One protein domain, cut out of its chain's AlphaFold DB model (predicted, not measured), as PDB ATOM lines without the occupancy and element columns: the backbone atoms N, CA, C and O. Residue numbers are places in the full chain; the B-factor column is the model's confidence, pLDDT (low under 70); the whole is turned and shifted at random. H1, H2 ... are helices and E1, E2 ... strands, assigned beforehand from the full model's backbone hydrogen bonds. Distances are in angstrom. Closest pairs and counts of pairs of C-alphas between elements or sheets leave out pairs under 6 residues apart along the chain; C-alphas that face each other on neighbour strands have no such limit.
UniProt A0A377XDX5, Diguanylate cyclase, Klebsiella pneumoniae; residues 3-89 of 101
ATOM      1  N   SER A   3      95.877  38.510  82.834       92.62
ATOM      2  CA  SER A   3      97.146  38.404  82.110       92.62
ATOM      3  C   SER A   3      98.306  39.106  82.805       92.62
ATOM      4  O   SER A   3      98.117  40.092  83.513       92.62
ATOM      5  N   ILE A   4      99.517  38.614  82.547       92.19
ATOM      6  CA  ILE A   4     100.781  39.307  82.808       92.19
ATOM      7  C   ILE A   4     101.389  39.660  81.455       92.19
ATOM      8  O   ILE A   4     101.576  38.782  80.609       92.19
ATOM      9  N   SER A   5     101.709  40.934  81.258       91.88
ATOM     10  CA  SER A   5     102.279  41.452  80.015       91.88
ATOM     11  C   SER A   5     103.561  42.230  80.278       91.88
ATOM     12  O   SER A   5     103.671  42.903  81.301       91.88
ATOM     13  N   LEU A   6     104.518  42.137  79.355       93.00
ATOM     14  CA  LEU A   6     105.678  43.025  79.282       93.00
ATOM     15  C   LEU A   6     105.459  44.022  78.150       93.00
ATOM     16  O   LEU A   6     105.030  43.624  77.065       93.00
ATOM     17  N   VAL A   7     105.753  45.296  78.393       90.75
ATOM     18  CA  VAL A   7     105.562  46.354  77.394       90.75
ATOM     19  C   VAL A   7     106.881  46.580  76.660       90.75
ATOM     20  O   VAL A   7     107.849  47.054  77.251       90.75
ATOM     21  N   GLY A   8     106.920  46.203  75.383       89.00
ATOM     22  CA  GLY A   8     108.006  46.519  74.460       89.00
ATOM     23  C   GLY A   8     107.812  47.878  73.786       89.00
ATOM     24  O   GLY A   8     106.946  48.665  74.170       89.00
ATOM     25  N   GLU A   9     108.624  48.158  72.767       89.75
ATOM     26  CA  GLU A   9     108.559  49.418  72.017       89.75
ATOM     27  C   GLU A   9     107.211  49.572  71.301       89.75
ATOM     28  O   GLU A   9     106.468  50.498  71.632       89.75
ATOM     29  N   ASP A  10     106.856  48.599  70.456       90.94
ATOM     30  CA  ASP A  10     105.639  48.622  69.625       90.94
ATOM     31  C   ASP A  10     104.568  47.615  70.059       90.94
ATOM     32  O   ASP A  10     103.394  47.742  69.706       90.94
ATOM     33  N   LEU A  11     104.960  46.592  70.821       93.50
ATOM     34  CA  LEU A  11     104.112  45.456  71.166       93.50
ATOM     35  C   LEU A  11     104.143  45.175  72.664       93.50
ATOM     36  O   LEU A  11     105.166  45.309  73.337       93.50
ATOM     37  N   LEU A  12     103.019  44.692  73.173       91.19
ATOM     38  CA  LEU A  12     102.962  43.964  74.428       91.19
ATOM     39  C   LEU A  12     103.242  42.501  74.146       91.19
ATOM     40  O   LEU A  12     102.653  41.921  73.239       91.19
ATOM     41  N   HIS A  13     104.070  41.893  74.984       92.25
ATOM     42  CA  HIS A  13     104.266  40.453  75.010       92.25
ATOM     43  C   HIS A  13     103.488  39.866  76.183       92.25
ATOM     44  O   HIS A  13     103.804  40.150  77.344       92.25
ATOM     45  N   ILE A  14     102.490  39.035  75.894       88.81
ATOM     46  CA  ILE A  14     101.717  38.334  76.917       88.81
ATOM     47  C   ILE A  14     102.551  37.147  77.407       88.81
ATOM     48  O   ILE A  14     102.947  36.280  76.635       88.81
ATOM     49  N   LYS A  15     102.897  37.138  78.696       87.56
ATOM     50  CA  LYS A  15     103.728  36.083  79.307       87.56
ATOM     51  C   LYS A  15     102.910  35.002  79.989       87.56
ATOM     52  O   LYS A  15     103.374  33.877  80.126       87.56
ATOM     53  N   SER A  16     101.718  35.356  80.445       84.19
ATOM     54  CA  SER A  16     100.755  34.430  81.022       84.19
ATOM     55  C   SER A  16      99.367  35.012  80.830       84.19
ATOM     56  O   SER A  16      99.176  36.218  81.013       84.19
ATOM     57  N   CYS A  17      98.408  34.175  80.458       84.31
ATOM     58  CA  CYS A  17      97.028  34.570  80.237       84.31
ATOM     59  C   CYS A  17      96.068  33.459  80.667       84.31
ATOM     60  O   CYS A  17      96.317  32.270  80.488       84.31
ATOM     61  N   ALA A  18      94.942  33.872  81.239       82.06
ATOM     62  CA  ALA A  18      93.809  33.016  81.542       82.06
ATOM     63  C   ALA A  18      92.562  33.609  80.875       82.06
ATOM     64  O   ALA A  18      92.068  34.672  81.275       82.06
ATOM     65  N   GLY A  19      92.064  32.917  79.849       76.06
ATOM     66  CA  GLY A  19      90.893  33.320  79.066       76.06
ATOM     67  C   GLY A  19      91.180  34.255  77.886       76.06
ATOM     68  O   GLY A  19      90.227  34.746  77.299       76.06
ATOM     69  N   LEU A  20      92.451  34.492  77.544       72.06
ATOM     70  CA  LEU A  20      92.876  35.229  76.350       72.06
ATOM     71  C   LEU A  20      93.879  34.358  75.585       72.06
ATOM     72  O   LEU A  20      94.856  33.936  76.189       72.06
ATOM     73  N   ASP A  21      93.647  34.084  74.303       76.12
ATOM     74  CA  ASP A  21      94.557  33.293  73.458       76.12
ATOM     75  C   ASP A  21      95.275  34.219  72.465       76.12
ATOM     76  O   ASP A  21      94.900  34.331  71.299       76.12
ATOM     77  N   VAL A  22      96.212  35.018  72.988       81.88
ATOM     78  CA  VAL A  22      96.942  36.044  72.233       81.88
ATOM     79  C   VAL A  22      98.361  36.170  72.784       81.88
ATOM     80  O   VAL A  22      98.538  36.405  73.979       81.88
ATOM     81  N   ASP A  23      99.360  36.090  71.905       86.00
ATOM     82  CA  ASP A  23     100.776  36.220  72.279       86.00
ATOM     83  C   ASP A  23     101.250  37.676  72.333       86.00
ATOM     84  O   ASP A  23     102.093  38.045  73.160       86.00
ATOM     85  N   THR A  24     100.723  38.520  71.439       88.62
ATOM     86  CA  THR A  24     101.112  39.930  71.336       88.62
ATOM     87  C   THR A  24      99.941  40.850  71.025       88.62
ATOM     88  O   THR A  24      99.003  40.464  70.332       88.62
ATOM     89  N   VAL A  25     100.009  42.078  71.538       89.62
ATOM     90  CA  VAL A  25      99.012  43.131  71.298       89.62
ATOM     91  C   VAL A  25      99.745  44.419  70.913       89.62
ATOM     92  O   VAL A  25     100.734  44.740  71.574       89.62
ATOM     93  N   PRO A  26      99.297  45.171  69.893       93.31
ATOM     94  CA  PRO A  26      99.844  46.492  69.592       93.31
ATOM     95  C   PRO A  26      99.801  47.421  70.810       93.31
ATOM     96  O   PRO A  26      98.826  47.451  71.565       93.31
ATOM     97  N   ARG A  27     100.898  48.142  71.053       92.25
ATOM     98  CA  ARG A  27     101.053  48.973  72.253       92.25
ATOM     99  C   ARG A  27     100.056  50.120  72.298       92.25
ATOM    100  O   ARG A  27      99.527  50.408  73.373       92.25
ATOM    101  N   ASP A  28      99.806  50.737  71.154       91.56
ATOM    102  CA  ASP A  28      98.918  51.883  70.957       91.56
ATOM    103  C   ASP A  28      97.468  51.606  71.372       91.56
ATOM    104  O   ASP A  28      96.835  52.461  71.988       91.56
ATOM    105  N   ILE A  29      96.965  50.394  71.133       89.19
ATOM    106  CA  ILE A  29      95.606  49.995  71.531       89.19
ATOM    107  C   ILE A  29      95.547  49.354  72.923       89.19
ATOM    108  O   ILE A  29      94.473  48.977  73.388       89.19
ATOM    109  N   SER A  30      96.675  49.205  73.616       91.75
ATOM    110  CA  SER A  30      96.725  48.432  74.856       91.75
ATOM    111  C   SER A  30      96.448  49.249  76.127       91.75
ATOM    112  O   SER A  30      97.021  50.312  76.387       91.75
ATOM    113  N   PHE A  31      95.631  48.684  77.018       94.62
ATOM    114  CA  PHE A  31      95.396  49.253  78.352       94.62
ATOM    115  C   PHE A  31      96.634  49.135  79.262       94.62
ATOM    116  O   PHE A  31      96.880  49.984  80.121       94.62
ATOM    117  N   CYS A  32      97.466  48.105  79.065       92.56
ATOM    118  CA  CYS A  32      98.676  47.917  79.867       92.56
ATOM    119  C   CYS A  32      99.726  48.998  79.599       92.56
ATOM    120  O   CYS A  32     100.400  49.409  80.540       92.56
ATOM    121  N   ALA A  33      99.829  49.504  78.362       92.94
ATOM    122  CA  ALA A  33     100.706  50.634  78.058       92.94
ATOM    123  C   ALA A  33     100.344  51.883  78.872       92.94
ATOM    124  O   ALA A  33     101.233  52.639  79.243       92.94
ATOM    125  N   HIS A  34      99.065  52.065  79.206       93.44
ATOM    126  CA  HIS A  34      98.615  53.140  80.087       93.44
ATOM    127  C   HIS A  34      98.917  52.835  81.560       93.44
ATOM    128  O   HIS A  34      99.304  53.727  82.312       93.44
ATOM    129  N   THR A  35      98.790  51.570  81.967       93.69
ATOM    130  CA  THR A  35      99.057  51.125  83.348       93.69
ATOM    131  C   THR A  35     100.510  51.342  83.759       93.69
ATOM    132  O   THR A  35     100.763  51.772  84.877       93.69
ATOM    133  N   ILE A  36     101.474  51.088  82.866       93.31
ATOM    134  CA  ILE A  36     102.903  51.245  83.195       93.31
ATOM    135  C   ILE A  36     103.343  52.700  83.402       93.31
ATOM    136  O   ILE A  36     104.441  52.936  83.895       93.31
ATOM    137  N   LEU A  37     102.513  53.673  83.011       92.25
ATOM    138  CA  LEU A  37     102.790  55.102  83.179       92.25
ATOM    139  C   LEU A  37     102.357  55.625  84.556       92.25
ATOM    140  O   LEU A  37     102.525  56.810  84.842       92.25
ATOM    141  N   GLN A  38     101.773  54.767  85.395       87.31
ATOM    142  CA  GLN A  38     101.243  55.113  86.710       87.31
ATOM    143  C   GLN A  38     101.917  54.277  87.801       87.31
ATOM    144  O   GLN A  38     102.375  53.162  87.558       87.31
ATOM    145  N   THR A  39     101.967  54.815  89.019       85.94
ATOM    146  CA  THR A  39     102.457  54.082  90.201       85.94
ATOM    147  C   THR A  39     101.336  53.300  90.886       85.94
ATOM    148  O   THR A  39     101.571  52.239  91.457       85.94
ATOM    149  N   ASP A  40     100.117  53.832  90.826       89.94
ATOM    150  CA  ASP A  40      98.922  53.242  91.419       89.94
ATOM    151  C   ASP A  40      98.196  52.321  90.422       89.94
ATOM    152  O   ASP A  40      98.374  52.458  89.208       89.94
ATOM    153  N   PRO A  41      97.353  51.386  90.904       92.00
ATOM    154  CA  PRO A  41      96.536  50.570  90.019       92.00
ATOM    155  C   PRO A  41      95.621  51.423  89.126       92.00
ATOM    156  O   PRO A  41      94.900  52.297  89.612       92.00
ATOM    157  N   LEU A  42      95.573  51.087  87.837       94.38
ATOM    158  CA  LEU A  42      94.619  51.642  86.883       94.38
ATOM    159  C   LEU A  42      93.340  50.802  86.906       94.38
ATOM    160  O   LEU A  42      93.334  49.665  86.435       94.38
ATOM    161  N   ILE A  43      92.252  51.361  87.431       95.44
ATOM    162  CA  ILE A  43      90.943  50.701  87.478       95.44
ATOM    163  C   ILE A  43      89.965  51.471  86.599       95.44
ATOM    164  O   ILE A  43      89.771  52.672  86.780       95.44
ATOM    165  N   VAL A  44      89.324  50.756  85.678       96.31
ATOM    166  CA  VAL A  44      88.258  51.257  84.814       96.31
ATOM    167  C   VAL A  44      87.063  50.323  84.950       96.31
ATOM    168  O   VAL A  44      87.081  49.184  84.480       96.31
ATOM    169  N   ASN A  45      86.032  50.810  85.641       96.81
ATOM    170  CA  ASN A  45      84.830  50.034  85.953       96.81
ATOM    171  C   ASN A  45      83.955  49.779  84.717       96.81
ATOM    172  O   ASN A  45      83.335  48.718  84.626       96.81
ATOM    173  N   ASP A  46      83.938  50.733  83.779       97.38
ATOM    174  CA  ASP A  46      83.316  50.604  82.462       97.38
ATOM    175  C   ASP A  46      84.118  51.364  81.390       97.38
ATOM    176  O   ASP A  46      84.115  52.593  81.359       97.38
ATOM    177  N   MET A  47      84.785  50.634  80.499       96.94
ATOM    178  CA  MET A  47      85.610  51.175  79.412       96.94
ATOM    179  C   MET A  47      84.835  52.047  78.434       96.94
ATOM    180  O   MET A  47      85.383  53.009  77.912       96.94
ATOM    181  N   GLN A  48      83.557  51.741  78.206       97.00
ATOM    182  CA  GLN A  48      82.735  52.511  77.273       97.00
ATOM    183  C   GLN A  48      82.385  53.903  77.827       97.00
ATOM    184  O   GLN A  48      81.974  54.781  77.076       97.00
ATOM    185  N   GLN A  49      82.530  54.101  79.141       97.00
ATOM    186  CA  GLN A  49      82.281  55.376  79.815       97.00
ATOM    187  C   GLN A  49      83.577  56.130  80.141       97.00
ATOM    188  O   GLN A  49      83.520  57.237  80.671       97.00
ATOM    189  N   ASP A  50      84.741  55.539  79.864       96.75
ATOM    190  CA  ASP A  50      86.032  56.144  80.165       96.75
ATOM    191  C   ASP A  50      86.534  56.955  78.968       96.75
ATOM    192  O   ASP A  50      86.771  56.401  77.894       96.75
ATOM    193  N   GLU A  51      86.740  58.260  79.165       95.50
ATOM    194  CA  GLU A  51      87.204  59.205  78.132       95.50
ATOM    195  C   GLU A  51      88.503  58.767  77.433       95.50
ATOM    196  O   GLU A  51      88.762  59.157  76.299       95.50
ATOM    197  N   ARG A  52      89.330  57.938  78.079       94.06
ATOM    198  CA  ARG A  52      90.605  57.473  77.514       94.06
ATOM    199  C   ARG A  52      90.444  56.263  76.599       94.06
ATOM    200  O   ARG A  52      91.334  55.992  75.798       94.06
ATOM    201  N   PHE A  53      89.362  55.500  76.760       96.62
ATOM    202  CA  PHE A  53      89.235  54.159  76.184       96.62
ATOM    203  C   PHE A  53      87.937  53.920  75.414       96.62
ATOM    204  O   PHE A  53      87.852  52.906  74.726       96.62
ATOM    205  N   HIS A  54      86.951  54.820  75.478       96.69
ATOM    206  CA  HIS A  54      85.635  54.584  74.874       96.69
ATOM    207  C   HIS A  54      85.670  54.325  73.361       96.69
ATOM    208  O   HIS A  54      84.823  53.578  72.882       96.69
ATOM    209  N   ASP A  55      86.648  54.883  72.637       96.56
ATOM    210  CA  ASP A  55      86.843  54.676  71.191       96.56
ATOM    211  C   ASP A  55      87.936  53.640  70.864       96.56
ATOM    212  O   ASP A  55      88.305  53.451  69.705       96.56
ATOM    213  N   ASN A  56      88.498  52.963  71.871       96.44
ATOM    214  CA  ASN A  56      89.558  51.980  71.657       96.44
ATOM    215  C   ASN A  56      89.001  50.740  70.924       96.44
ATOM    216  O   ASN A  56      87.968  50.215  71.352       96.44
ATOM    217  N   PRO A  57      89.682  50.201  69.891       95.44
ATOM    218  CA  PRO A  57      89.217  49.022  69.154       95.44
ATOM    219  C   PRO A  57      88.870  47.820  70.040       95.44
ATOM    220  O   PRO A  57      87.882  47.140  69.797       95.44
ATOM    221  N   LEU A  58      89.611  47.593  71.130       94.25
ATOM    222  CA  LEU A  58      89.341  46.496  72.068       94.25
ATOM    223  C   LEU A  58      88.039  46.682  72.871       94.25
ATOM    224  O   LEU A  58      87.612  45.751  73.556       94.25
ATOM    225  N   VAL A  59      87.434  47.872  72.823       96.94
ATOM    226  CA  VAL A  59      86.196  48.263  73.516       96.94
ATOM    227  C   VAL A  59      85.014  48.301  72.546       96.94
ATOM    228  O   VAL A  59      83.956  47.754  72.862       96.94
ATOM    229  N   ILE A  60      85.180  48.936  71.380       96.81
ATOM    230  CA  ILE A  60      84.099  49.127  70.396       96.81
ATOM    231  C   ILE A  60      83.940  47.958  69.419       96.81
ATOM    232  O   ILE A  60      82.863  47.780  68.849       96.81
ATOM    233  N   GLU A  61      84.979  47.144  69.251       94.50
ATOM    234  CA  GLU A  61      84.981  45.922  68.449       94.50
ATOM    235  C   GLU A  61      85.300  44.714  69.336       94.50
ATOM    236  O   GLU A  61      85.567  44.843  70.534       94.50
ATOM    237  N   ALA A  62      85.260  43.507  68.761       89.31
ATOM    238  CA  ALA A  62      85.654  42.306  69.486       89.31
ATOM    239  C   ALA A  62      87.088  42.474  70.039       89.31
ATOM    240  O   ALA A  62      87.986  42.852  69.287       89.31
ATOM    241  N   PRO A  63      87.332  42.183  71.332       91.88
ATOM    242  CA  PRO A  63      86.504  41.356  72.219       91.88
ATOM    243  C   PRO A  63      85.468  42.107  73.083       91.88
ATOM    244  O   PRO A  63      84.823  41.470  73.914       91.88
ATOM    245  N   PHE A  64      85.269  43.414  72.892       95.62
ATOM    246  CA  PHE A  64      84.331  44.255  73.648       95.62
ATOM    247  C   PHE A  64      84.646  44.312  75.151       95.62
ATOM    248  O   PHE A  64      83.793  44.042  76.003       95.62
ATOM    249  N   ILE A  65      85.892  44.640  75.504       96.19
ATOM    250  CA  ILE A  65      86.306  44.793  76.902       96.19
ATOM    251  C   ILE A  65      85.515  45.927  77.552       96.19
ATOM    252  O   ILE A  65      85.493  47.055  77.069       96.19
ATOM    253  N   ARG A  66      84.899  45.625  78.694       97.50
ATOM    254  CA  ARG A  66      84.128  46.575  79.500       97.50
ATOM    255  C   ARG A  66      84.778  46.885  80.829       97.50
ATOM    256  O   ARG A  66      84.619  47.988  81.312       97.50
ATOM    257  N   PHE A  67      85.536  45.969  81.409       97.12
ATOM    258  CA  PHE A  67      86.211  46.200  82.681       97.12
ATOM    259  C   PHE A  67      87.713  45.992  82.552       97.12
ATOM    260  O   PHE A  67      88.149  45.059  81.874       97.12
ATOM    261  N   TYR A  68      88.486  46.806  83.273       96.56
ATOM    262  CA  TYR A  68      89.923  46.624  83.446       96.56
ATOM    263  C   TYR A  68      90.368  46.998  84.854       96.56
ATOM    264  O   TYR A  68      89.989  48.038  85.390       96.56
ATOM    265  N   ALA A  69      91.251  46.186  85.417       95.69
ATOM    266  CA  ALA A  69      92.057  46.559  86.566       95.69
ATOM    267  C   ALA A  69      93.494  46.111  86.312       95.69
ATOM    268  O   ALA A  69      93.753  44.913  86.223       95.69
ATOM    269  N   GLY A  70      94.412  47.064  86.182       94.88
ATOM    270  CA  GLY A  70      95.830  46.832  85.943       94.88
ATOM    271  C   GLY A  70      96.681  47.312  87.109       94.88
ATOM    272  O   GLY A  70      96.408  48.354  87.699       94.88
ATOM    273  N   TYR A  71      97.734  46.564  87.422       94.50
ATOM    274  CA  TYR A  71      98.769  46.952  88.370       94.50
ATOM    275  C   TYR A  71     100.141  46.923  87.681       94.50
ATOM    276  O   TYR A  71     100.444  45.932  87.000       94.50
ATOM    277  N   PRO A  72     100.972  47.970  87.829       95.25
ATOM    278  CA  PRO A  72     102.305  48.004  87.237       95.25
ATOM    279  C   PRO A  72     103.211  46.933  87.858       95.25
ATOM    280  O   PRO A  72     103.299  46.782  89.075       95.25
ATOM    281  N   VAL A  73     103.909  46.177  87.016       93.31
ATOM    282  CA  VAL A  73     104.911  45.194  87.440       93.31
ATOM    283  C   VAL A  73     106.271  45.876  87.465       93.31
ATOM    284  O   VAL A  73     106.782  46.301  86.425       93.31
ATOM    285  N   GLN A  74     106.843  45.960  88.662       93.50
ATOM    286  CA  GLN A  74     108.137  46.581  88.915       93.50
ATOM    287  C   GLN A  74     109.215  45.525  89.156       93.50
ATOM    288  O   GLN A  74     108.983  44.510  89.817       93.50
ATOM    289  N   LEU A  75     110.400  45.780  88.617       89.81
ATOM    290  CA  LEU A  75     111.614  45.047  88.944       89.81
ATOM    291  C   LEU A  75     112.173  45.504  90.304       89.81
ATOM    292  O   LEU A  75     111.820  46.582  90.786       89.81
ATOM    293  N   PRO A  76     113.075  44.721  90.932       92.06
ATOM    294  CA  PRO A  76     113.692  45.095  92.208       92.06
ATOM    295  C   PRO A  76     114.458  46.428  92.193       92.06
ATOM    296  O   PRO A  76     114.671  47.015  93.248       92.06
ATOM    297  N   ASP A  77     114.874  46.902  91.017       92.94
ATOM    298  CA  ASP A  77     115.537  48.196  90.816       92.94
ATOM    299  C   ASP A  77     114.554  49.376  90.659       92.94
ATOM    300  O   ASP A  77     114.981  50.522  90.517       92.94
ATOM    301  N   GLY A  78     113.245  49.110  90.707       89.62
ATOM    302  CA  GLY A  78     112.178  50.100  90.566       89.62
ATOM    303  C   GLY A  78     111.718  50.343  89.127       89.62
ATOM    304  O   GLY A  78     110.773  51.107  88.921       89.62
ATOM    305  N   ALA A  79     112.324  49.701  88.121       91.19
ATOM    306  CA  ALA A  79     111.884  49.845  86.736       91.19
ATOM    307  C   ALA A  79     110.518  49.174  86.516       91.19
ATOM    308  O   ALA A  79     110.324  48.007  86.859       91.19
ATOM    309  N   THR A  80     109.569  49.887  85.901       94.19
ATOM    310  CA  THR A  80     108.273  49.312  85.507       94.19
ATOM    311  C   THR A  80     108.394  48.702  84.117       94.19
ATOM    312  O   THR A  80     108.675  49.405  83.151       94.19
ATOM    313  N   VAL A  81     108.187  47.390  84.013       93.12
ATOM    314  CA  VAL A  81     108.439  46.619  82.778       93.12
ATOM    315  C   VAL A  81     107.172  46.085  82.122       93.12
ATOM    316  O   VAL A  81     107.207  45.547  81.014       93.12
ATOM    317  N   GLY A  82     106.037  46.196  82.805       94.06
ATOM    318  CA  GLY A  82     104.819  45.546  82.370       94.06
ATOM    319  C   GLY A  82     103.656  45.750  83.318       94.06
ATOM    320  O   GLY A  82     103.720  46.565  84.238       94.06
ATOM    321  N   SER A  83     102.597  44.978  83.117       95.06
ATOM    322  CA  SER A  83     101.449  44.988  84.015       95.06
ATOM    323  C   SER A  83     100.887  43.594  84.250       95.06
ATOM    324  O   SER A  83     100.945  42.709  83.388       95.06
ATOM    325  N   PHE A  84     100.310  43.425  85.433       93.75
ATOM    326  CA  PHE A  84      99.342  42.380  85.718       93.75
ATOM    327  C   PHE A  84      97.955  42.998  85.611       93.75
ATOM    328  O   PHE A  84      97.713  44.047  86.207       93.75
ATOM    329  N   CYS A  85      97.040  42.373  84.877       93.94
ATOM    330  CA  CYS A  85      95.700  42.920  84.727       93.94
ATOM    331  C   CYS A  85      94.590  41.877  84.719       93.94
ATOM    332  O   CYS A  85      94.764  40.735  84.295       93.94
ATOM    333  N   LEU A  86      93.419  42.332  85.153       94.06
ATOM    334  CA  LEU A  86      92.134  41.665  85.044       94.06
ATOM    335  C   LEU A  86      91.277  42.411  84.026       94.06
ATOM    336  O   LEU A  86      91.243  43.638  84.032       94.06
ATOM    337  N   MET A  87      90.573  41.663  83.184       94.19
ATOM    338  CA  MET A  87      89.688  42.188  82.143       94.19
ATOM    339  C   MET A  87      88.378  41.409  82.100       94.19
ATOM    340  O   MET A  87      88.370  40.200  82.352       94.19
ATOM    341  N   ASP A  88      87.281  42.068  81.750       94.38
ATOM    342  CA  ASP A  88      85.975  41.424  81.570       94.38
ATOM    343  C   ASP A  88      85.161  42.102  80.459       94.38
ATOM    344  O   ASP A  88      85.364  43.279  80.166       94.38
ATOM    345  N   HIS A  89      84.227  41.363  79.860       95.25
ATOM    346  CA  HIS A  89      83.263  41.852  78.869       95.25
ATOM    347  C   HIS A  89      82.029  42.491  79.524       95.25
ATOM    348  O   HIS A  89      81.130  42.959  78.831       95.25
TER     349      HIS A  89
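Overview. This is residues 3 to 89 of the 101 residues of the protein "Diguanylate cyclase" of Klebsiella pneumoniae (UniProt A0A377XDX5). One six-stranded antiparallel sheet, twisted and curled like part of a barrel, holds the short helix H1 in its hollow. The long hairpin E5 and E6 runs along the longest axis; its turn makes one end of the domain, and H2 with the unnamed stretch of residues 45 to 56 gathers toward the other. The printed part has 87 residues, with two named helices and six named strands in the chain order E1 E2 E3 H1 E4 H2 E5 E6; the sheet's order is E3, E2, E1, E6, E5, E4, and the class is mostly strand. The whole is compact, with a radius of gyration of the C-alphas of 12.2 A and spans of 37 by 26 by 22 A.

Along the chain. In the sheet, E6 is residues 80 to 88, 24.0 A from first to last C-alpha, ending at C-alpha 88 (85.975, 41.424, 81.570). E5 is residues 67 to 74, 22.8 A long. E1 is residues 3 to 7, 12.5 A long, beginning at C-alpha 3 (97.146, 38.404, 82.110). E2 is residues 11 to 18, 19.2 A long, and bends by 68 degrees at residue 15. E3, residues 24 to 26, and E4, residues 42 to 44, are short. H1 is residues 31 to 35, with C-alpha 31 at (95.396, 49.253, 78.352), and H2 is residues 57 to 60.

Arrangement. E6 and E5 form a hairpin, antiparallel at 160 degrees, with N 71 and O 84 2.8 A apart. On the other side of E6 is E1, antiparallel at 143 degrees, with N 5 and O 83 at 2.9 A. E1, E2 and E3 form a meander, each strand the antiparallel neighbour of the one before; N 13 and O 6 are 2.9 A apart, and N 12 and O 25 2.8 A. The edge strands are E3 and E4; E4 is antiparallel to E5 at 175 degrees, with N 44 and O 68 at 2.8 A. H1 is on the sheet, over E1, at a height over the sheet of 5.3 A; the closest C-alphas of H1 and E6 are those of Cys 32 and Ser 83, 5.8 A apart. H2 is not on the sheet and is apart from H1. In H1 every O i to N i+4 pair is within hydrogen-bond range; H2 is too short for such a pair.

Size, cuts and confidence. The two C-alphas farthest apart are those of Glu 61 and Asp 77, 37.9 A. The printed part has no cut. The link from E4 to H2, residues 45 to 56, is long. The mean pLDDT of the printed part is 92.2, and no printed residue is under 70.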